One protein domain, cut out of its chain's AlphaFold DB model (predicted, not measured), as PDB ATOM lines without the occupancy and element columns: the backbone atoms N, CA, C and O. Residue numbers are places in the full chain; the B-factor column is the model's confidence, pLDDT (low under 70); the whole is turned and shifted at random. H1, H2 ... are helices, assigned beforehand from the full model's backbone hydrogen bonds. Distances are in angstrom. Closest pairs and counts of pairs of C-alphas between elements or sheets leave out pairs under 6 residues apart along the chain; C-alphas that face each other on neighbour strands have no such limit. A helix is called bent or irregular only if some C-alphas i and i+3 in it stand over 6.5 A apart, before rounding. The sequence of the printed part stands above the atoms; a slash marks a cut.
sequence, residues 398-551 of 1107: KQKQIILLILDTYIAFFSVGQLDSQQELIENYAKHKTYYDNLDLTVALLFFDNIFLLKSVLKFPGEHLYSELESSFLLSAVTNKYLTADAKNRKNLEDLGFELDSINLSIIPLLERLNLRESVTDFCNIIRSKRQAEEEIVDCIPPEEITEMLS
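What this domain is: This is residues 398 to 551 of the 1107 residues of an uncharacterized protein of Araneus ventricosus (UniProt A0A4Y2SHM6). Four long helices, H1, H3, H4 and H6, stand side by side in an up-and-down bundle, each running against the one before it, while the short H2 crosses one end and touches H6. H5 sits at that same end, near the last residues of H4, and beyond the other end residues 530 to 542 loop away and lead to H7, a short helix near the first residues of H4. The printed part has 154 residues with seven named helices, H1 to H7 in order, and no named strand, and its class is all helix. It is only just compact, close to loose, with a radius of gyration of the C-alphas of 17.7 A, and its spans of 57 by 36 by 20 A make it only just flat.

Where its parts are: H1, residues 398 to 413, begins at C-alpha 398 at (20.643, -32.938, 13.998) and is 22.5 A long. H2 is residues 422 to 431, 14.1 A. H3, residues 433 to 457, is 36.3 A long, with a kink of 29 degrees near residue 450, and is only just irregular: C-alphas 449 and 452 are 6.7 A apart. H4 is residues 465 to 483, 26.8 A, and H5 is residues 487 to 495, 12.0 A. H6, residues 502 to 529, is the longest at 42.0 A and ends at C-alpha 529 at (18.553, -45.511, 23.625). H7 is residues 543 to 548, 9.1 A, with C-alpha 548 at (16.585, -54.820, 1.422).

How they stand to each other: H6 is the hub, touching three helices. It touches H1 with residues 517 to 527 alone, closest at C-alphas Leu 404 and Cys 524, 6.4 A, at a steep tilt of 39 degrees, opposite ways. H1 touches H3, closest at C-alphas Gln 399 and Leu 454, 5.7 A, at a shallow tilt of 16 degrees, opposite ways. H3 and H4 form a helical hairpin, closest at C-alphas Ala 444 and Phe 473, 5.8 A. H4 touches H6, closest at C-alphas Ser 472 and Leu 516, 5.4 A, at a shallow tilt of 16 degrees, opposite ways. H2 touches H6, closest at C-alphas Tyr 429 and Leu 510, 7.0 A, only just about perpendicular at 72 degrees. H5 and H7 are each close to H4 but not clearly touching: C-alphas Tyr 482 and Asn 489 are closest at 6.5 A, and Ser 467 and Glu 548 at 6.4 A. In H1, H2, H4 and H5 every O i to N i+4 pair is within hydrogen-bond range; the counts are 18 of 21 in H3, 20 of 24 in H6 and 1 of 2 in H7.

The domain as a whole: The C-alphas of Gly 497 and Glu 534 are the two farthest apart, at 58.3 A. The printed part has no cut, and the link from H6 to H7 is long, with 13 residues. The mean pLDDT of the printed part is 80.1; 37 residues are under 70, among them residues 496 to 504 and 538 to 551.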
ATOM      1  N   LYS A 398      21.750 -33.729  14.546       91.00
ATOM      2  CA  LYS A 398      20.643 -32.938  13.998       91.00
ATOM      3  C   LYS A 398      19.659 -33.806  13.230       91.00
ATOM      4  O   LYS A 398      18.468 -33.744  13.527       91.00
ATOM      5  N   GLN A 399      20.141 -34.652  12.320       88.62
ATOM      6  CA  GLN A 399      19.268 -35.527  11.532       88.62
ATOM      7  C   GLN A 399      18.499 -36.505  12.420       88.62
ATOM      8  O   GLN A 399      17.285 -36.667  12.281       88.62
ATOM      9  N   LYS A 400      19.168 -37.071  13.435       92.06
ATOM     10  CA  LYS A 400      18.517 -37.889  14.466       92.06
ATOM     11  C   LYS A 400      17.396 -37.123  15.178       92.06
ATOM     12  O   LYS A 400      16.321 -37.677  15.396       92.06
ATOM     13  N   GLN A 401      17.635 -35.866  15.557       95.00
ATOM     14  CA  GLN A 401      16.630 -35.031  16.223       95.00
ATOM     15  C   GLN A 401      15.459 -34.674  15.307       95.00
ATOM     16  O   GLN A 401      14.329 -34.648  15.786       95.00
ATOM     17  N   ILE A 402      15.705 -34.427  14.019       94.12
ATOM     18  CA  ILE A 402      14.649 -34.143  13.040       94.12
ATOM     19  C   ILE A 402      13.724 -35.354  12.887       94.12
ATOM     20  O   ILE A 402      12.510 -35.204  12.991       94.12
ATOM     21  N   ILE A 403      14.279 -36.558  12.725       93.00
ATOM     22  CA  ILE A 403      13.471 -37.782  12.615       93.00
ATOM     23  C   ILE A 403      12.660 -38.023  13.887       93.00
ATOM     24  O   ILE A 403      11.461 -38.275  13.802       93.00
ATOM     25  N   LEU A 404      13.279 -37.895  15.065       96.31
ATOM     26  CA  LEU A 404      12.555 -38.034  16.331       96.31
ATOM     27  C   LEU A 404      11.433 -36.997  16.458       96.31
ATOM     28  O   LEU A 404      10.331 -37.362  16.843       96.31
ATOM     29  N   LEU A 405      11.672 -35.738  16.083       97.69
ATOM     30  CA  LEU A 405      10.646 -34.694  16.079       97.69
ATOM     31  C   LEU A 405       9.454 -35.071  15.187       97.69
ATOM     32  O   LEU A 405       8.311 -34.948  15.624       97.69
ATOM     33  N   ILE A 406       9.708 -35.520  13.955       95.75
ATOM     34  CA  ILE A 406       8.655 -35.911  13.005       95.75
ATOM     35  C   ILE A 406       7.813 -37.046  13.594       95.75
ATOM     36  O   ILE A 406       6.586 -36.944  13.657       95.75
ATOM     37  N   LEU A 407       8.472 -38.106  14.064       96.94
ATOM     38  CA  LEU A 407       7.813 -39.310  14.564       96.94
ATOM     39  C   LEU A 407       7.093 -39.083  15.904       96.94
ATOM     40  O   LEU A 407       5.991 -39.587  16.104       96.94
ATOM     41  N   ASP A 408       7.653 -38.267  16.796       97.50
ATOM     42  CA  ASP A 408       7.010 -37.911  18.066       97.50
ATOM     43  C   ASP A 408       5.770 -37.054  17.855       97.50
ATOM     44  O   ASP A 408       4.734 -37.275  18.490       97.50
ATOM     45  N   THR A 409       5.849 -36.106  16.920       97.81
ATOM     46  CA  THR A 409       4.687 -35.296  16.551       97.81
ATOM     47  C   THR A 409       3.628 -36.176  15.884       97.81
ATOM     48  O   THR A 409       2.449 -36.046  16.198       97.81
ATOM     49  N   TYR A 410       4.018 -37.141  15.044       97.31
ATOM     50  CA  TYR A 410       3.077 -38.119  14.490       97.31
ATOM     51  C   TYR A 410       2.337 -38.899  15.582       97.31
ATOM     52  O   TYR A 410       1.108 -38.949  15.565       97.31
ATOM     53  N   ILE A 411       3.055 -39.441  16.573       96.81
ATOM     54  CA  ILE A 411       2.446 -40.164  17.701       96.81
ATOM     55  C   ILE A 411       1.453 -39.265  18.457       96.81
ATOM     56  O   ILE A 411       0.361 -39.717  18.801       96.81
ATOM     57  N   ALA A 412       1.796 -37.994  18.686       96.94
ATOM     58  CA  ALA A 412       0.924 -37.041  19.376       96.94
ATOM     59  C   ALA A 412      -0.360 -36.705  18.589       96.94
ATOM     60  O   ALA A 412      -1.408 -36.447  19.185       96.94
ATOM     61  N   PHE A 413      -0.295 -36.736  17.256       96.88
ATOM     62  CA  PHE A 413      -1.411 -36.435  16.356       96.88
ATOM     63  C   PHE A 413      -2.128 -37.683  15.817       96.88
ATOM     64  O   PHE A 413      -3.081 -37.555  15.041       96.88
ATOM     65  N   PHE A 414      -1.722 -38.874  16.268       94.75
ATOM     66  CA  PHE A 414      -2.181 -40.159  15.748       94.75
ATOM     67  C   PHE A 414      -3.690 -40.388  15.899       94.75
ATOM     68  O   PHE A 414      -4.294 -40.989  15.019       94.75
ATOM     69  N   SER A 415      -4.333 -39.933  16.973       91.25
ATOM     70  CA  SER A 415      -5.789 -40.066  17.148       91.25
ATOM     71  C   SER A 415      -6.457 -38.707  17.305       91.25
ATOM     72  O   SER A 415      -5.869 -37.777  17.858       91.25
ATOM     73  N   VAL A 416      -7.695 -38.578  16.827       90.81
ATOM     74  CA  VAL A 416      -8.557 -37.416  17.067       90.81
ATOM     75  C   VAL A 416      -9.391 -37.683  18.319       90.81
ATOM     76  O   VAL A 416     -10.343 -38.457  18.282       90.81
ATOM     77  N   GLY A 417      -9.033 -37.038  19.432       88.00
ATOM     78  CA  GLY A 417      -9.695 -37.222  20.728       88.00
ATOM     79  C   GLY A 417      -9.107 -38.357  21.578       88.00
ATOM     80  O   GLY A 417      -8.153 -39.031  21.180       88.00
ATOM     81  N   GLN A 418      -9.657 -38.514  22.786       83.88
ATOM     82  CA  GLN A 418      -9.415 -39.673  23.649       83.88
ATOM     83  C   GLN A 418     -10.394 -40.777  23.250       83.88
ATOM     84  O   GLN A 418     -11.573 -40.496  23.044       83.88
ATOM     85  N   LEU A 419      -9.880 -41.992  23.083       86.00
ATOM     86  CA  LEU A 419     -10.647 -43.160  22.669       86.00
ATOM     87  C   LEU A 419     -10.571 -44.166  23.811       86.00
ATOM     88  O   LEU A 419      -9.485 -44.678  24.101       86.00
ATOM     89  N   ASP A 420     -11.700 -44.393  24.474       82.25
ATOM     90  CA  ASP A 420     -11.786 -45.232  25.670       82.25
ATOM     91  C   ASP A 420     -12.146 -46.679  25.305       82.25
ATOM     92  O   ASP A 420     -11.889 -47.608  26.076       82.25
ATOM     93  N   SER A 421     -12.695 -46.892  24.104       85.12
ATOM     94  CA  SER A 421     -12.968 -48.217  23.555       85.12
ATOM     95  C   SER A 421     -12.436 -48.397  22.131       85.12
ATOM     96  O   SER A 421     -12.188 -47.456  21.382       85.12
ATOM     97  N   GLN A 422     -12.274 -49.651  21.721       79.81
ATOM     98  CA  GLN A 422     -11.868 -49.983  20.355       79.81
ATOM     99  C   GLN A 422     -13.005 -49.829  19.332       79.81
ATOM    100  O   GLN A 422     -12.734 -49.594  18.158       79.81
ATOM    101  N   GLN A 423     -14.271 -49.912  19.753       82.19
ATOM    102  CA  GLN A 423     -15.402 -49.590  18.876       82.19
ATOM    103  C   GLN A 423     -15.367 -48.104  18.491       82.19
ATOM    104  O   GLN A 423     -15.486 -47.761  17.315       82.19
ATOM    105  N   GLU A 424     -15.092 -47.234  19.467       86.88
ATOM    106  CA  GLU A 424     -14.859 -45.809  19.219       86.88
ATOM    107  C   GLU A 424     -13.676 -45.586  18.275       86.88
ATOM    108  O   GLU A 424     -13.736 -44.680  17.454       86.88
ATOM    109  N   LEU A 425     -12.624 -46.412  18.329       87.88
ATOM    110  CA  LEU A 425     -11.492 -46.315  17.402       87.88
ATOM    111  C   LEU A 425     -11.911 -46.547  15.942       87.88
ATOM    112  O   LEU A 425     -11.475 -45.796  15.070       87.88
ATOM    113  N   ILE A 426     -12.756 -47.547  15.669       87.50
ATOM    114  CA  ILE A 426     -13.241 -47.839  14.310       87.50
ATOM    115  C   ILE A 426     -14.144 -46.708  13.810       87.50
ATOM    116  O   ILE A 426     -13.963 -46.211  12.698       87.50
ATOM    117  N   GLU A 427     -15.093 -46.265  14.637       88.81
ATOM    118  CA  GLU A 427     -16.010 -45.171  14.295       88.81
ATOM    119  C   GLU A 427     -15.258 -43.852  14.086       88.81
ATOM    120  O   GLU A 427     -15.525 -43.115  13.134       88.81
ATOM    121  N   ASN A 428     -14.264 -43.581  14.931       92.44
ATOM    122  CA  ASN A 428     -13.390 -42.425  14.812       92.44
ATOM    123  C   ASN A 428     -12.539 -42.492  13.541       92.44
ATOM    124  O   ASN A 428     -12.437 -41.496  12.829       92.44
ATOM    125  N   TYR A 429     -11.984 -43.662  13.209       91.31
ATOM    126  CA  TYR A 429     -11.267 -43.865  11.953       91.31
ATOM    127  C   TYR A 429     -12.154 -43.606  10.741       91.31
ATOM    128  O   TYR A 429     -11.769 -42.843   9.863       91.31
ATOM    129  N   ALA A 430     -13.360 -44.177  10.707       89.06
ATOM    130  CA  ALA A 430     -14.302 -43.962   9.614       89.06
ATOM    131  C   ALA A 430     -14.698 -42.482   9.474       89.06
ATOM    132  O   ALA A 430     -14.772 -41.969   8.358       89.06
ATOM    133  N   LYS A 431     -14.902 -41.786  10.602       91.56
ATOM    134  CA  LYS A 431     -15.261 -40.363  10.647       91.56
ATOM    135  C   LYS A 431     -14.130 -39.448  10.157       91.56
ATOM    136  O   LYS A 431     -14.404 -38.509   9.418       91.56
ATOM    137  N   HIS A 432     -12.888 -39.737  10.544       93.44
ATOM    138  CA  HIS A 432     -11.706 -38.896  10.303       93.44
ATOM    139  C   HIS A 432     -10.737 -39.508   9.279       93.44
ATOM    140  O   HIS A 432      -9.538 -39.228   9.272       93.44
ATOM    141  N   LYS A 433     -11.241 -40.382   8.409       90.50
ATOM    142  CA  LYS A 433     -10.420 -41.195   7.510       90.50
ATOM    143  C   LYS A 433      -9.496 -40.355   6.631       90.50
ATOM    144  O   LYS A 433      -8.294 -40.591   6.601       90.50
ATOM    145  N   THR A 434     -10.043 -39.339   5.965       89.38
ATOM    146  CA  THR A 434      -9.277 -38.466   5.066       89.38
ATOM    147  C   THR A 434      -8.142 -37.752   5.806       89.38
ATOM    148  O   THR A 434      -7.051 -37.611   5.258       89.38
ATOM    149  N   TYR A 435      -8.357 -37.341   7.062       94.25
ATOM    150  CA  TYR A 435      -7.298 -36.790   7.912       94.25
ATOM    151  C   TYR A 435      -6.183 -37.802   8.158       94.25
ATOM    152  O   TYR A 435      -5.012 -37.468   7.983       94.25
ATOM    153  N   TYR A 436      -6.537 -39.033   8.528       93.56
ATOM    154  CA  TYR A 436      -5.562 -40.086   8.791       93.56
ATOM    155  C   TYR A 436      -4.757 -40.459   7.547       93.56
ATOM    156  O   TYR A 436      -3.531 -40.476   7.622       93.56
ATOM    157  N   ASP A 437      -5.415 -40.626   6.398       87.81
ATOM    158  CA  ASP A 437      -4.756 -40.914   5.121       87.81
ATOM    159  C   ASP A 437      -3.740 -39.810   4.756       87.81
ATOM    160  O   ASP A 437      -2.609 -40.088   4.347       87.81
ATOM    161  N   ASN A 438      -4.111 -38.536   4.956       88.12
ATOM    162  CA  ASN A 438      -3.226 -37.395   4.710       88.12
ATOM    163  C   ASN A 438      -2.080 -37.295   5.727       88.12
ATOM    164  O   ASN A 438      -0.957 -36.965   5.341       88.12
ATOM    165  N   LEU A 439      -2.345 -37.559   7.009       93.19
ATOM    166  CA  LEU A 439      -1.344 -37.539   8.073       93.19
ATOM    167  C   LEU A 439      -0.290 -38.624   7.855       93.19
ATOM    168  O   LEU A 439       0.898 -38.309   7.837       93.19
ATOM    169  N   ASP A 440      -0.723 -39.871   7.666       90.94
ATOM    170  CA  ASP A 440       0.164 -41.025   7.516       90.94
ATOM    171  C   ASP A 440       1.051 -40.863   6.276       90.94
ATOM    172  O   ASP A 440       2.268 -41.047   6.363       90.94
ATOM    173  N   LEU A 441       0.481 -40.402   5.153       84.25
ATOM    174  CA  LEU A 441       1.283 -40.018   3.996       84.25
ATOM    175  C   LEU A 441       2.302 -38.942   4.363       84.25
ATOM    176  O   LEU A 441       3.479 -39.074   4.050       84.25
ATOM    177  N   THR A 442       1.844 -37.825   4.925       86.00
ATOM    178  CA  THR A 442       2.697 -36.647   5.133       86.00
ATOM    179  C   THR A 442       3.867 -36.972   6.049       86.00
ATOM    180  O   THR A 442       4.979 -36.493   5.839       86.00
ATOM    181  N   VAL A 443       3.639 -37.831   7.037       90.94
ATOM    182  CA  VAL A 443       4.686 -38.345   7.914       90.94
ATOM    183  C   VAL A 443       5.610 -39.288   7.166       90.94
ATOM    184  O   VAL A 443       6.815 -39.150   7.334       90.94
ATOM    185  N   ALA A 444       5.092 -40.186   6.320       84.06
ATOM    186  CA  ALA A 444       5.933 -41.016   5.461       84.06
ATOM    187  C   ALA A 444       6.856 -40.138   4.603       84.06
ATOM    188  O   ALA A 444       8.061 -40.369   4.582       84.06
ATOM    189  N   LEU A 445       6.315 -39.080   3.987       74.38
ATOM    190  CA  LEU A 445       7.081 -38.110   3.205       74.38
ATOM    191  C   LEU A 445       8.222 -37.504   4.031       74.38
ATOM    192  O   LEU A 445       9.398 -37.694   3.738       74.38
ATOM    193  N   LEU A 446       7.874 -36.839   5.130       81.44
ATOM    194  CA  LEU A 446       8.846 -36.189   6.007       81.44
ATOM    195  C   LEU A 446       9.873 -37.180   6.576       81.44
ATOM    196  O   LEU A 446      11.048 -36.842   6.718       81.44
ATOM    197  N   PHE A 447       9.453 -38.399   6.911       84.62
ATOM    198  CA  PHE A 447      10.333 -39.446   7.414       84.62
ATOM    199  C   PHE A 447      11.354 -39.850   6.362       84.62
ATOM    200  O   PHE A 447      12.554 -39.781   6.628       84.62
ATOM    201  N   PHE A 448      10.891 -40.235   5.175       74.50
ATOM    202  CA  PHE A 448      11.775 -40.688   4.118       74.50
ATOM    203  C   PHE A 448      12.757 -39.547   3.719       74.50
ATOM    204  O   PHE A 448      13.925 -39.829   3.451       74.50
ATOM    205  N   ASP A 449      12.337 -38.266   3.770       69.62
ATOM    206  CA  ASP A 449      13.171 -37.097   3.396       69.62
ATOM    207  C   ASP A 449      14.411 -36.972   4.272       69.62
ATOM    208  O   ASP A 449      15.446 -36.445   3.866       69.62
ATOM    209  N   ASN A 450      14.303 -37.471   5.498       78.62
ATOM    210  CA  ASN A 450      15.338 -37.338   6.504       78.62
ATOM    211  C   ASN A 450      16.009 -38.685   6.820       78.62
ATOM    212  O   ASN A 450      17.166 -38.695   7.246       78.62
ATOM    213  N   ILE A 451      15.347 -39.829   6.586       78.44
ATOM    214  CA  ILE A 451      15.892 -41.155   6.920       78.44
ATOM    215  C   ILE A 451      17.137 -41.476   6.114       78.44
ATOM    216  O   ILE A 451      18.090 -42.041   6.651       78.44
ATOM    217  N   PHE A 452      17.161 -41.062   4.850       68.56
ATOM    218  CA  PHE A 452      18.327 -41.256   4.019       68.56
ATOM    219  C   PHE A 452      19.544 -40.512   4.589       68.56
ATOM    220  O   PHE A 452      20.622 -41.092   4.733       68.56
ATOM    221  N   LEU A 453      19.365 -39.233   4.941       70.12
ATOM    222  CA  LEU A 453      20.430 -38.416   5.520       70.12
ATOM    223  C   LEU A 453      20.940 -39.060   6.808       70.12
ATOM    224  O   LEU A 453      22.148 -39.144   7.014       70.12
ATOM    225  N   LEU A 454      20.043 -39.620   7.622       77.19
ATOM    226  CA  LEU A 454      20.431 -40.376   8.806       77.19
ATOM    227  C   LEU A 454      21.260 -41.623   8.465       77.19
ATOM    228  O   LEU A 454      22.327 -41.792   9.050       77.19
ATOM    229  N   LYS A 455      20.820 -42.460   7.513       75.50
ATOM    230  CA  LYS A 455      21.562 -43.653   7.055       75.50
ATOM    231  C   LYS A 455      22.955 -43.301   6.537       75.50
ATOM    232  O   LYS A 455      23.908 -44.041   6.760       75.50
ATOM    233  N   SER A 456      23.086 -42.151   5.873       65.12
ATOM    234  CA  SER A 456      24.364 -41.695   5.320       65.12
ATOM    235  C   SER A 456      25.397 -41.306   6.373       65.12
ATOM    236  O   SER A 456      26.577 -41.249   6.050       65.12
ATOM    237  N   VAL A 457      24.971 -41.075   7.621       70.69
ATOM    238  CA  VAL A 457      25.850 -40.617   8.705       70.69
ATOM    239  C   VAL A 457      25.826 -41.550   9.920       70.69
ATOM    240  O   VAL A 457      26.694 -41.427  10.774       70.69
ATOM    241  N   LEU A 458      24.882 -42.490  10.048       77.19
ATOM    242  CA  LEU A 458      24.775 -43.378  11.214       77.19
ATOM    243  C   LEU A 458      24.488 -44.829  10.828       77.19
ATOM    244  O   LEU A 458      23.410 -45.160  10.340       77.19
ATOM    245  N   LYS A 459      25.417 -45.718  11.182       76.19
ATOM    246  CA  LYS A 459      25.222 -47.167  11.120       76.19
ATOM    247  C   LYS A 459      24.408 -47.650  12.316       76.19
ATOM    248  O   LYS A 459      24.713 -47.298  13.458       76.19
ATOM    249  N   PHE A 460      23.419 -48.516  12.100       70.12
ATOM    250  CA  PHE A 460      22.729 -49.214  13.190       70.12
ATOM    251  C   PHE A 460      23.146 -50.692  13.269       70.12
ATOM    252  O   PHE A 460      23.400 -51.303  12.239       70.12
ATOM    253  N   PRO A 461      23.259 -51.285  14.476       55.69
ATOM    254  CA  PRO A 461      23.780 -52.642  14.647       55.69
ATOM    255  C   PRO A 461      22.734 -53.730  14.364       55.69
ATOM    256  O   PRO A 461      23.081 -54.904  14.343       55.69
ATOM    257  N   GLY A 462      21.457 -53.360  14.210       65.69
ATOM    258  CA  GLY A 462      20.395 -54.272  13.792       65.69
ATOM    259  C   GLY A 462      20.204 -54.150  12.290       65.69
ATOM    260  O   GLY A 462      19.738 -53.104  11.842       65.69
ATOM    261  N   GLU A 463      20.555 -55.203  11.549       61.06
ATOM    262  CA  GLU A 463      20.665 -55.214  10.080       61.06
ATOM    263  C   GLU A 463      19.368 -54.832   9.336       61.06
ATOM    264  O   GLU A 463      19.425 -54.565   8.148       61.06
ATOM    265  N   HIS A 464      18.218 -54.692  10.012       76.75
ATOM    266  CA  HIS A 464      16.926 -54.454   9.351       76.75
ATOM    267  C   HIS A 464      16.072 -53.328   9.950       76.75
ATOM    268  O   HIS A 464      14.956 -53.115   9.486       76.75
ATOM    269  N   LEU A 465      16.556 -52.590  10.960       80.19
ATOM    270  CA  LEU A 465      15.717 -51.624  11.692       80.19
ATOM    271  C   LEU A 465      15.125 -50.541  10.774       80.19
ATOM    272  O   LEU A 465      13.954 -50.184  10.881       80.19
ATOM    273  N   TYR A 466      15.952 -50.004   9.877       81.12
ATOM    274  CA  TYR A 466      15.494 -49.028   8.900       81.12
ATOM    275  C   TYR A 466      14.527 -49.649   7.901       81.12
ATOM    276  O   TYR A 466      13.427 -49.134   7.717       81.12
ATOM    277  N   SER A 467      14.929 -50.780   7.318       79.44
ATOM    278  CA  SER A 467      14.159 -51.519   6.325       79.44
ATOM    279  C   SER A 467      12.763 -51.881   6.839       79.44
ATOM    280  O   SER A 467      11.810 -51.822   6.068       79.44
ATOM    281  N   GLU A 468      12.618 -52.210   8.127       84.69
ATOM    282  CA  GLU A 468      11.347 -52.537   8.786       84.69
ATOM    283  C   GLU A 468      10.421 -51.320   8.931       84.69
ATOM    284  O   GLU A 468       9.238 -51.402   8.600       84.69
ATOM    285  N   LEU A 469      10.941 -50.166   9.357       87.75
ATOM    286  CA  LEU A 469      10.120 -48.958   9.455       87.75
ATOM    287  C   LEU A 469       9.727 -48.418   8.071       87.75
ATOM    288  O   LEU A 469       8.571 -48.055   7.851       87.75
ATOM    289  N   GLU A 470      10.669 -48.398   7.126       83.50
ATOM    290  CA  GLU A 470      10.422 -48.012   5.731       83.50
ATOM    291  C   GLU A 470       9.353 -48.908   5.089       83.50
ATOM    292  O   GLU A 470       8.407 -48.426   4.465       83.50
ATOM    293  N   SER A 471       9.465 -50.213   5.329       82.44
ATOM    294  CA  SER A 471       8.473 -51.228   4.984       82.44
ATOM    295  C   SER A 471       7.084 -50.925   5.542       82.44
ATOM    296  O   SER A 471       6.104 -50.978   4.798       82.44
ATOM    297  N   SER A 472       6.985 -50.592   6.831       88.50
ATOM    298  CA  SER A 472       5.712 -50.269   7.482       88.50
ATOM    299  C   SER A 472       5.070 -49.009   6.895       88.50
ATOM    300  O   SER A 472       3.867 -49.011   6.626       88.50
ATOM    301  N   PHE A 473       5.850 -47.956   6.627       86.44
ATOM    302  CA  PHE A 473       5.337 -46.747   5.970       86.44
ATOM    303  C   PHE A 473       4.853 -47.028   4.548       86.44
ATOM    304  O   PHE A 473       3.749 -46.623   4.181       86.44
ATOM    305  N   LEU A 474       5.652 -47.748   3.755       80.38
ATOM    306  CA  LEU A 474       5.282 -48.094   2.388       80.38
ATOM    307  C   LEU A 474       4.010 -48.942   2.361       80.38
ATOM    308  O   LEU A 474       3.108 -48.689   1.566       80.38
ATOM    309  N   LEU A 475       3.926 -49.937   3.240       84.94
ATOM    310  CA  LEU A 475       2.767 -50.803   3.316       84.94
ATOM    311  C   LEU A 475       1.515 -50.034   3.739       84.94
ATOM    312  O   LEU A 475       0.464 -50.256   3.145       84.94
ATOM    313  N   SER A 476       1.612 -49.126   4.711       86.56
ATOM    314  CA  SER A 476       0.497 -48.254   5.098       86.56
ATOM    315  C   SER A 476       0.019 -47.411   3.907       86.56
ATOM    316  O   SER A 476      -1.167 -47.436   3.575       86.56
ATOM    317  N   ALA A 477       0.941 -46.774   3.177       81.31
ATOM    318  CA  ALA A 477       0.613 -45.972   1.997       81.31
ATOM    319  C   ALA A 477      -0.038 -46.802   0.874       81.31
ATOM    320  O   ALA A 477      -1.051 -46.395   0.301       81.31
ATOM    321  N   VAL A 478       0.502 -47.988   0.574       81.56
ATOM    322  CA  VAL A 478      -0.044 -48.891  -0.453       81.56
ATOM    323  C   VAL A 478      -1.398 -49.457  -0.026       81.56
ATOM    324  O   VAL A 478      -2.336 -49.472  -0.820       81.56
ATOM    325  N   THR A 479      -1.545 -49.870   1.231       86.31
ATOM    326  CA  THR A 479      -2.822 -50.351   1.778       86.31
ATOM    327  C   THR A 479      -3.895 -49.283   1.635       86.31
ATOM    328  O   THR A 479      -4.981 -49.572   1.125       86.31
ATOM    329  N   ASN A 480      -3.567 -48.040   1.998       83.00
ATOM    330  CA  ASN A 480      -4.472 -46.918   1.821       83.00
ATOM    331  C   ASN A 480      -4.826 -46.754   0.344       83.00
ATOM    332  O   ASN A 480      -6.000 -46.805  -0.001       83.00
ATOM    333  N   LYS A 481      -3.850 -46.684  -0.561       78.31
ATOM    334  CA  LYS A 481      -4.118 -46.499  -1.995       78.31
ATOM    335  C   LYS A 481      -5.081 -47.540  -2.578       78.31
ATOM    336  O   LYS A 481      -6.064 -47.168  -3.215       78.31
ATOM    337  N   TYR A 482      -4.816 -48.830  -2.377       80.81
ATOM    338  CA  TYR A 482      -5.569 -49.890  -3.063       80.81
ATOM    339  C   TYR A 482      -6.893 -50.247  -2.378       80.81
ATOM    340  O   TYR A 482      -7.787 -50.757  -3.052       80.81
ATOM    341  N   LEU A 483      -7.032 -49.998  -1.070       80.88
ATOM    342  CA  LEU A 483      -8.223 -50.387  -0.303       80.88
ATOM    343  C   LEU A 483      -9.093 -49.204   0.137       80.88
ATOM    344  O   LEU A 483     -10.210 -49.414   0.614       80.88
ATOM    345  N   THR A 484      -8.626 -47.960  -0.004       72.44
ATOM    346  CA  THR A 484      -9.440 -46.775   0.296       72.44
ATOM    347  C   THR A 484     -10.224 -46.288  -0.923       72.44
ATOM    348  O   THR A 484      -9.972 -46.650  -2.068       72.44
ATOM    349  N   ALA A 485     -11.266 -45.504  -0.638       54.22
ATOM    350  CA  ALA A 485     -12.364 -45.175  -1.535       54.22
ATOM    351  C   ALA A 485     -12.022 -44.055  -2.531       54.22
ATOM    352  O   ALA A 485     -12.849 -43.173  -2.748       54.22
ATOM    353  N   ASP A 486     -10.835 -44.084  -3.141       64.06
ATOM    354  CA  ASP A 486     -10.670 -43.361  -4.398       64.06
ATOM    355  C   ASP A 486     -11.709 -43.928  -5.380       64.06
ATOM    356  O   ASP A 486     -11.791 -45.146  -5.581       64.06
ATOM    357  N   ALA A 487     -12.549 -43.059  -5.946       63.69
ATOM    358  CA  ALA A 487     -13.612 -43.431  -6.873       63.69
ATOM    359  C   ALA A 487     -13.074 -44.294  -8.026       63.69
ATOM    360  O   ALA A 487     -13.744 -45.229  -8.469       63.69
ATOM    361  N   LYS A 488     -11.828 -44.045  -8.451       66.50
ATOM    362  CA  LYS A 488     -11.146 -44.847  -9.467       66.50
ATOM    363  C   LYS A 488     -10.875 -46.270  -8.979       66.50
ATOM    364  O   LYS A 488     -11.175 -47.227  -9.691       66.50
ATOM    365  N   ASN A 489     -10.334 -46.452  -7.775       67.56
ATOM    366  CA  ASN A 489     -10.043 -47.784  -7.226       67.56
ATOM    367  C   ASN A 489     -11.309 -48.542  -6.830       67.56
ATOM    368  O   ASN A 489     -11.383 -49.747  -7.064       67.56
ATOM    369  N   ARG A 490     -12.334 -47.836  -6.345       70.00
ATOM    370  CA  ARG A 490     -13.667 -48.396  -6.110       70.00
ATOM    371  C   ARG A 490     -14.261 -48.961  -7.395       70.00
ATOM    372  O   ARG A 490     -14.604 -50.136  -7.407       70.00
ATOM    373  N   LYS A 491     -14.294 -48.179  -8.480       72.38
ATOM    374  CA  LYS A 491     -14.786 -48.657  -9.778       72.38
ATOM    375  C   LYS A 491     -14.018 -49.888 -10.249       72.38
ATOM    376  O   LYS A 491     -14.617 -50.845 -10.702       72.38
ATOM    377  N   ASN A 492     -12.701 -49.905 -10.072       70.06
ATOM    378  CA  ASN A 492     -11.904 -51.075 -10.427       70.06
ATOM    379  C   ASN A 492     -12.240 -52.316  -9.581       70.06
ATOM    380  O   ASN A 492     -12.251 -53.420 -10.108       70.06
ATOM    381  N   LEU A 493     -12.497 -52.164  -8.280       73.00
ATOM    382  CA  LEU A 493     -12.950 -53.264  -7.419       73.00
ATOM    383  C   LEU A 493     -14.374 -53.718  -7.797       73.00
ATOM    384  O   LEU A 493     -14.647 -54.916  -7.821       73.00
ATOM    385  N   GLU A 494     -15.255 -52.792  -8.168       76.38
ATOM    386  CA  GLU A 494     -16.599 -53.085  -8.689       76.38
ATOM    387  C   GLU A 494     -16.546 -53.797 -10.052       76.38
ATOM    388  O   GLU A 494     -17.253 -54.780 -10.252       76.38
ATOM    389  N   ASP A 495     -15.652 -53.382 -10.958       71.19
ATOM    390  CA  ASP A 495     -15.365 -54.036 -12.246       71.19
ATOM    391  C   ASP A 495     -14.793 -55.449 -12.036       71.19
ATOM    392  O   ASP A 495     -14.938 -56.350 -12.873       71.19
ATOM    393  N   LEU A 496     -14.165 -55.684 -10.879       65.69
ATOM    394  CA  LEU A 496     -13.781 -57.019 -10.447       65.69
ATOM    395  C   LEU A 496     -14.970 -57.843  -9.886       65.69
ATOM    396  O   LEU A 496     -14.784 -59.016  -9.562       65.69
ATOM    397  N   GLY A 497     -16.186 -57.291  -9.877       62.06
ATOM    398  CA  GLY A 497     -17.440 -57.958  -9.518       62.06
ATOM    399  C   GLY A 497     -17.826 -57.840  -8.044       62.06
ATOM    400  O   GLY A 497     -18.610 -58.661  -7.568       62.06
ATOM    401  N   PHE A 498     -17.269 -56.872  -7.310       64.81
ATOM    402  CA  PHE A 498     -17.427 -56.790  -5.858       64.81
ATOM    403  C   PHE A 498     -18.326 -55.622  -5.425       64.81
ATOM    404  O   PHE A 498     -18.037 -54.463  -5.710       64.81
ATOM    405  N   GLU A 499     -19.396 -55.932  -4.684       62.91
ATOM    406  CA  GLU A 499     -20.236 -54.938  -4.006       62.91
ATOM    407  C   GLU A 499     -19.518 -54.446  -2.740       62.91
ATOM    408  O   GLU A 499     -19.321 -55.184  -1.773       62.91
ATOM    409  N   LEU A 500     -19.060 -53.195  -2.765       59.59
ATOM    410  CA  LEU A 500     -18.290 -52.600  -1.678       59.59
ATOM    411  C   LEU A 500     -19.204 -52.037  -0.585       59.59
ATOM    412  O   LEU A 500     -19.481 -50.837  -0.554       59.59
ATOM    413  N   ASP A 501     -19.579 -52.871   0.385       57.97
ATOM    414  CA  ASP A 501     -19.976 -52.358   1.698       57.97
ATOM    415  C   ASP A 501     -18.746 -51.709   2.357       57.97
ATOM    416  O   ASP A 501     -17.850 -52.367   2.892       57.97
ATOM    417  N   SER A 502     -18.684 -50.378   2.253       58.34
ATOM    418  CA  SER A 502     -17.500 -49.535   2.501       58.34
ATOM    419  C   SER A 502     -16.826 -49.681   3.874       58.34
ATOM    420  O   SER A 502     -15.673 -49.276   4.029       58.34
ATOM    421  N   ILE A 503     -17.508 -50.275   4.855       61.97
ATOM    422  CA  ILE A 503     -17.014 -50.404   6.229       61.97
ATOM    423  C   ILE A 503     -16.006 -51.559   6.342       61.97
ATOM    424  O   ILE A 503     -14.970 -51.397   6.986       61.97
ATOM    425  N   ASN A 504     -16.218 -52.681   5.643       69.31
ATOM    426  CA  ASN A 504     -15.455 -53.909   5.899       69.31
ATOM    427  C   ASN A 504     -13.997 -53.834   5.421       69.31
ATOM    428  O   ASN A 504     -13.115 -54.371   6.079       69.31
ATOM    429  N   LEU A 505     -13.714 -53.137   4.314       74.88
ATOM    430  CA  LEU A 505     -12.333 -52.967   3.835       74.88
ATOM    431  C   LEU A 505     -11.581 -51.838   4.538       74.88
ATOM    432  O   LEU A 505     -10.354 -51.831   4.509       74.88
ATOM    433  N   SER A 506     -12.286 -50.912   5.197       80.56
ATOM    434  CA  SER A 506     -11.658 -49.790   5.905       80.56
ATOM    435  C   SER A 506     -10.903 -50.223   7.170       80.56
ATOM    436  O   SER A 506      -9.996 -49.516   7.610       80.56
ATOM    437  N   ILE A 507     -11.206 -51.421   7.691       85.88
ATOM    438  CA  ILE A 507     -10.518 -52.023   8.838       85.88
ATOM    439  C   ILE A 507      -9.046 -52.341   8.528       85.88
ATOM    440  O   ILE A 507      -8.204 -52.207   9.408       85.88
ATOM    441  N   ILE A 508      -8.710 -52.737   7.289       88.81
ATOM    442  CA  ILE A 508      -7.335 -53.128   6.935       88.81
ATOM    443  C   ILE A 508      -6.394 -51.910   7.013       88.81
ATOM    444  O   ILE A 508      -5.414 -51.994   7.754       88.81
ATOM    445  N   PRO A 509      -6.688 -50.772   6.344       90.31
ATOM    446  CA  PRO A 509      -5.996 -49.503   6.566       90.31
ATOM    447  C   PRO A 509      -5.782 -49.146   8.041       90.31
ATOM    448  O   PRO A 509      -4.659 -48.851   8.444       90.31
ATOM    449  N   LEU A 510      -6.834 -49.236   8.865       91.69
ATOM    450  CA  LEU A 510      -6.751 -48.935  10.296       91.69
ATOM    451  C   LEU A 510      -5.755 -49.851  11.020       91.69
ATOM    452  O   LEU A 510      -4.957 -49.382  11.829       91.69
ATOM    453  N   LEU A 511      -5.779 -51.153  10.740       90.69
ATOM    454  CA  LEU A 511      -4.883 -52.113  11.384       90.69
ATOM    455  C   LEU A 511      -3.426 -51.926  10.952       90.69
ATOM    456  O   LEU A 511      -2.537 -51.938  11.801       90.69
ATOM    457  N   GLU A 512      -3.164 -51.691   9.664       91.19
ATOM    458  CA  GLU A 512      -1.802 -51.378   9.207       91.19
ATOM    459  C   GLU A 512      -1.302 -50.052   9.786       91.19
ATOM    460  O   GLU A 512      -0.127 -49.925  10.122       91.19
ATOM    461  N   ARG A 513      -2.198 -49.089  10.004       92.25
ATOM    462  CA  ARG A 513      -1.889 -47.840  10.698       92.25
ATOM    463  C   ARG A 513      -1.529 -48.052  12.175       92.25
ATOM    464  O   ARG A 513      -0.613 -47.407  12.685       92.25
ATOM    465  N   LEU A 514      -2.207 -48.961  12.877       92.50
ATOM    466  CA  LEU A 514      -1.835 -49.341  14.247       92.50
ATOM    467  C   LEU A 514      -0.469 -50.045  14.283       92.50
ATOM    468  O   LEU A 514       0.377 -49.673  15.094       92.50
ATOM    469  N   ASN A 515      -0.218 -50.972  13.354       91.94
ATOM    470  CA  ASN A 515       1.087 -51.631  13.203       91.94
ATOM    471  C   ASN A 515       2.209 -50.618  12.900       91.94
ATOM    472  O   ASN A 515       3.315 -50.717  13.440       91.94
ATOM    473  N   LEU A 516       1.928 -49.616  12.059       93.12
ATOM    474  CA  LEU A 516       2.854 -48.522  11.772       93.12
ATOM    475  C   LEU A 516       3.185 -47.739  13.045       93.12
ATOM    476  O   LEU A 516       4.355 -47.473  13.307       93.12
ATOM    477  N   ARG A 517       2.189 -47.408  13.876       95.00
ATOM    478  CA  ARG A 517       2.419 -46.719  15.156       95.00
ATOM    479  C   ARG A 517       3.315 -47.519  16.100       95.00
ATOM    480  O   ARG A 517       4.180 -46.919  16.741       95.00
ATOM    481  N   GLU A 518       3.107 -48.830  16.206       93.88
ATOM    482  CA  GLU A 518       3.974 -49.716  16.997       93.88
ATOM    483  C   GLU A 518       5.414 -49.661  16.469       93.88
ATOM    484  O   GLU A 518       6.322 -49.300  17.216       93.88
ATOM    485  N   SER A 519       5.592 -49.852  15.156       92.94
ATOM    486  CA  SER A 519       6.901 -49.784  14.483       92.94
ATOM    487  C   SER A 519       7.606 -48.443  14.725       92.94
ATOM    488  O   SER A 519       8.792 -48.397  15.053       92.94
ATOM    489  N   VAL A 520       6.875 -47.330  14.603       95.19
ATOM    490  CA  VAL A 520       7.387 -45.976  14.857       95.19
ATOM    491  C   VAL A 520       7.806 -45.813  16.319       95.19
ATOM    492  O   VAL A 520       8.857 -45.234  16.600       95.19
ATOM    493  N   THR A 521       7.004 -46.319  17.256       95.44
ATOM    494  CA  THR A 521       7.278 -46.217  18.696       95.44
ATOM    495  C   THR A 521       8.542 -46.991  19.064       95.44
ATOM    496  O   THR A 521       9.424 -46.448  19.736       95.44
ATOM    497  N   ASP A 522       8.668 -48.221  18.571       93.12
ATOM    498  CA  ASP A 522       9.832 -49.074  18.796       93.12
ATOM    499  C   ASP A 522      11.093 -48.468  18.186       93.12
ATOM    500  O   ASP A 522      12.114 -48.328  18.866       93.12
ATOM    501  N   PHE A 523      10.999 -47.988  16.946       92.31
ATOM    502  CA  PHE A 523      12.086 -47.281  16.282       92.31
ATOM    503  C   PHE A 523      12.543 -46.050  17.076       92.31
ATOM    504  O   PHE A 523      13.739 -45.880  17.326       92.31
ATOM    505  N   CYS A 524      11.611 -45.218  17.557       93.81
ATOM    506  CA  CYS A 524      11.939 -44.054  18.383       93.81
ATOM    507  C   CYS A 524      12.627 -44.453  19.696       93.81
ATOM    508  O   CYS A 524      13.601 -43.815  20.106       93.81
ATOM    509  N   ASN A 525      12.156 -45.512  20.361       92.75
ATOM    510  CA  ASN A 525      12.762 -46.022  21.591       92.75
ATOM    511  C   ASN A 525      14.200 -46.502  21.354       92.75
ATOM    512  O   ASN A 525      15.110 -46.131  22.102       92.75
ATOM    513  N   ILE A 526      14.423 -47.250  20.271       89.62
ATOM    514  CA  ILE A 526      15.746 -47.744  19.882       89.62
ATOM    515  C   ILE A 526      16.674 -46.570  19.556       89.62
ATOM    516  O   ILE A 526      17.755 -46.463  20.145       89.62
ATOM    517  N   ILE A 527      16.238 -45.637  18.703       88.00
ATOM    518  CA  ILE A 527      17.028 -44.458  18.330       88.00
ATOM    519  C   ILE A 527      17.408 -43.628  19.559       88.00
ATOM    520  O   ILE A 527      18.559 -43.196  19.674       88.00
ATOM    521  N   ARG A 528      16.491 -43.407  20.507       90.81
ATOM    522  CA  ARG A 528      16.792 -42.667  21.745       90.81
ATOM    523  C   ARG A 528      17.797 -43.387  22.634       90.81
ATOM    524  O   ARG A 528      18.678 -42.731  23.188       90.81
ATOM    525  N   SER A 529      17.676 -44.708  22.765       86.88
ATOM    526  CA  SER A 529      18.553 -45.511  23.625       86.88
ATOM    527  C   SER A 529      20.010 -45.527  23.147       86.88
ATOM    528  O   SER A 529      20.935 -45.649  23.954       86.88
ATOM    529  N   LYS A 530      20.231 -45.348  21.839       79.38
ATOM    530  CA  LYS A 530      21.556 -45.417  21.231       79.38
ATOM    531  C   LYS A 530      22.354 -44.125  21.440       79.38
ATOM    532  O   LYS A 530      21.960 -43.050  20.970       79.38
ATOM    533  N   ARG A 531      23.499 -44.225  22.127       77.50
ATOM    534  CA  ARG A 531      24.492 -43.139  22.213       77.50
ATOM    535  C   ARG A 531      25.258 -43.058  20.896       77.50
ATOM    536  O   ARG A 531      25.710 -44.083  20.410       77.50
ATOM    537  N   GLN A 532      25.400 -41.855  20.347       73.06
ATOM    538  CA  GLN A 532      26.195 -41.637  19.139       73.06
ATOM    539  C   GLN A 532      27.682 -41.738  19.488       73.06
ATOM    540  O   GLN A 532      28.140 -41.061  20.411       73.06
ATOM    541  N   ALA A 533      28.409 -42.584  18.766       72.44
ATOM    542  CA  ALA A 533      29.863 -42.676  18.817       72.44
ATOM    543  C   ALA A 533      30.434 -42.380  17.422       72.44
ATOM    544  O   ALA A 533      29.793 -42.697  16.422       72.44
ATOM    545  N   GLU A 534      31.627 -41.782  17.346       66.19
ATOM    546  CA  GLU A 534      32.277 -41.445  16.063       66.19
ATOM    547  C   GLU A 534      32.497 -42.680  15.171       66.19
ATOM    548  O   GLU A 534      32.400 -42.582  13.953       66.19
ATOM    549  N   GLU A 535      32.706 -43.854  15.774       62.31
ATOM    550  CA  GLU A 535      32.886 -45.146  15.090       62.31
ATOM    551  C   GLU A 535      31.630 -45.637  14.345       62.31
ATOM    552  O   GLU A 535      31.702 -46.574  13.553       62.31
ATOM    553  N   GLU A 536      30.470 -45.023  14.596       69.56
ATOM    554  CA  GLU A 536      29.206 -45.352  13.932       69.56
ATOM    555  C   GLU A 536      28.933 -44.472  12.705       69.56
ATOM    556  O   GLU A 536      27.913 -44.671  12.041       69.56
ATOM    557  N   ILE A 537      29.817 -43.512  12.405       70.06
ATOM    558  CA  ILE A 537      29.700 -42.652  11.229       70.06
ATOM    559  C   ILE A 537      30.198 -43.400   9.998       70.06
ATOM    560  O   ILE A 537      31.298 -43.949   9.991       70.06
ATOM    561  N   VAL A 538      29.368 -43.438   8.957       66.62
ATOM    562  CA  VAL A 538      29.668 -44.156   7.715       66.62
ATOM    563  C   VAL A 538      30.163 -43.179   6.656       66.62
ATOM    564  O   VAL A 538      29.599 -42.100   6.502       66.62
ATOM    565  N   ASP A 539      31.182 -43.570   5.890       57.22
ATOM    566  CA  ASP A 539      31.641 -42.788   4.731       57.22
ATOM    567  C   ASP A 539      30.678 -42.920   3.529       57.22
ATOM    568  O   ASP A 539      30.623 -42.047   2.661       57.22
ATOM    569  N   CYS A 540      29.915 -44.019   3.457       56.19
ATOM    570  CA  CYS A 540      28.923 -44.293   2.415       56.19
ATOM    571  C   CYS A 540      27.916 -45.373   2.841       56.19
ATOM    572  O   CYS A 540      28.273 -46.317   3.541       56.19
ATOM    573  N   ILE A 541      26.677 -45.300   2.354       55.00
ATOM    574  CA  ILE A 541      25.649 -46.304   2.675       55.00
ATOM    575  C   ILE A 541      25.988 -47.658   2.043       55.00
ATOM    576  O   ILE A 541      26.307 -47.696   0.850       55.00
ATOM    577  N   PRO A 542      25.896 -48.765   2.804       53.97
ATOM    578  CA  PRO A 542      26.075 -50.105   2.264       53.97
ATOM    579  C   PRO A 542      25.062 -50.400   1.140       53.97
ATOM    580  O   PRO A 542      23.865 -50.178   1.331       53.97
ATOM    581  N   PRO A 543      25.488 -50.933  -0.022       51.84
ATOM    582  CA  PRO A 543      24.579 -51.284  -1.117       51.84
ATOM    583  C   PRO A 543      23.472 -52.271  -0.720       51.84
ATOM    584  O   PRO A 543      22.384 -52.214  -1.290       51.84
ATOM    585  N   GLU A 544      23.737 -53.155   0.248       55.69
ATOM    586  CA  GLU A 544      22.766 -54.147   0.719       55.69
ATOM    587  C   GLU A 544      21.536 -53.493   1.379       55.69
ATOM    588  O   GLU A 544      20.408 -53.893   1.080       55.69
ATOM    589  N   GLU A 545      21.722 -52.421   2.165       54.38
ATOM    590  CA  GLU A 545      20.640 -51.709   2.872       54.38
ATOM    591  C   GLU A 545      19.662 -50.996   1.920       54.38
ATOM    592  O   GLU A 545      18.492 -50.808   2.252       54.38
ATOM    593  N   ILE A 546      20.111 -50.612   0.720       49.81
ATOM    594  CA  ILE A 546      19.254 -49.976  -0.297       49.81
ATOM    595  C   ILE A 546      18.326 -51.019  -0.937       49.81
ATOM    596  O   ILE A 546      17.175 -50.734  -1.263       49.81
ATOM    597  N   THR A 547      18.811 -52.251  -1.096       50.34
ATOM    598  CA  THR A 547      18.058 -53.323  -1.758       50.34
ATOM    599  C   THR A 547      17.088 -54.064  -0.842       50.34
ATOM    600  O   THR A 547      16.205 -54.766  -1.338       50.34
ATOM    601  N   GLU A 548      17.229 -53.915   0.477       64.06
ATOM    602  CA  GLU A 548      16.585 -54.820   1.422       64.06
ATOM    603  C   GLU A 548      15.107 -54.499   1.708       64.06
ATOM    604  O   GLU A 548      14.323 -55.426   1.924       64.06
ATOM    605  N   MET A 549      14.698 -53.226   1.622       64.50
ATOM    606  CA  MET A 549      13.357 -52.743   2.001       64.50
ATOM    607  C   MET A 549      12.202 -53.566   1.396       64.50
ATOM    608  O   MET A 549      11.229 -53.862   2.080       64.50
ATOM    609  N   LEU A 550      12.291 -53.974   0.122       64.88
ATOM    610  CA  LEU A 550      11.218 -54.726  -0.554       64.88
ATOM    611  C   LEU A 550      11.434 -56.240  -0.597       64.88
ATOM    612  O   LEU A 550      10.588 -56.960  -1.131       64.88
ATOM    613  N   SER A 551      12.543 -56.747  -0.057       69.25
ATOM    614  CA  SER A 551      12.843 -58.189  -0.055       69.25
ATOM    615  C   SER A 551      11.743 -58.986   0.637       69.25
ATOM    616  O   SER A 551      11.379 -60.072   0.190       69.25
TER     617      SER A 551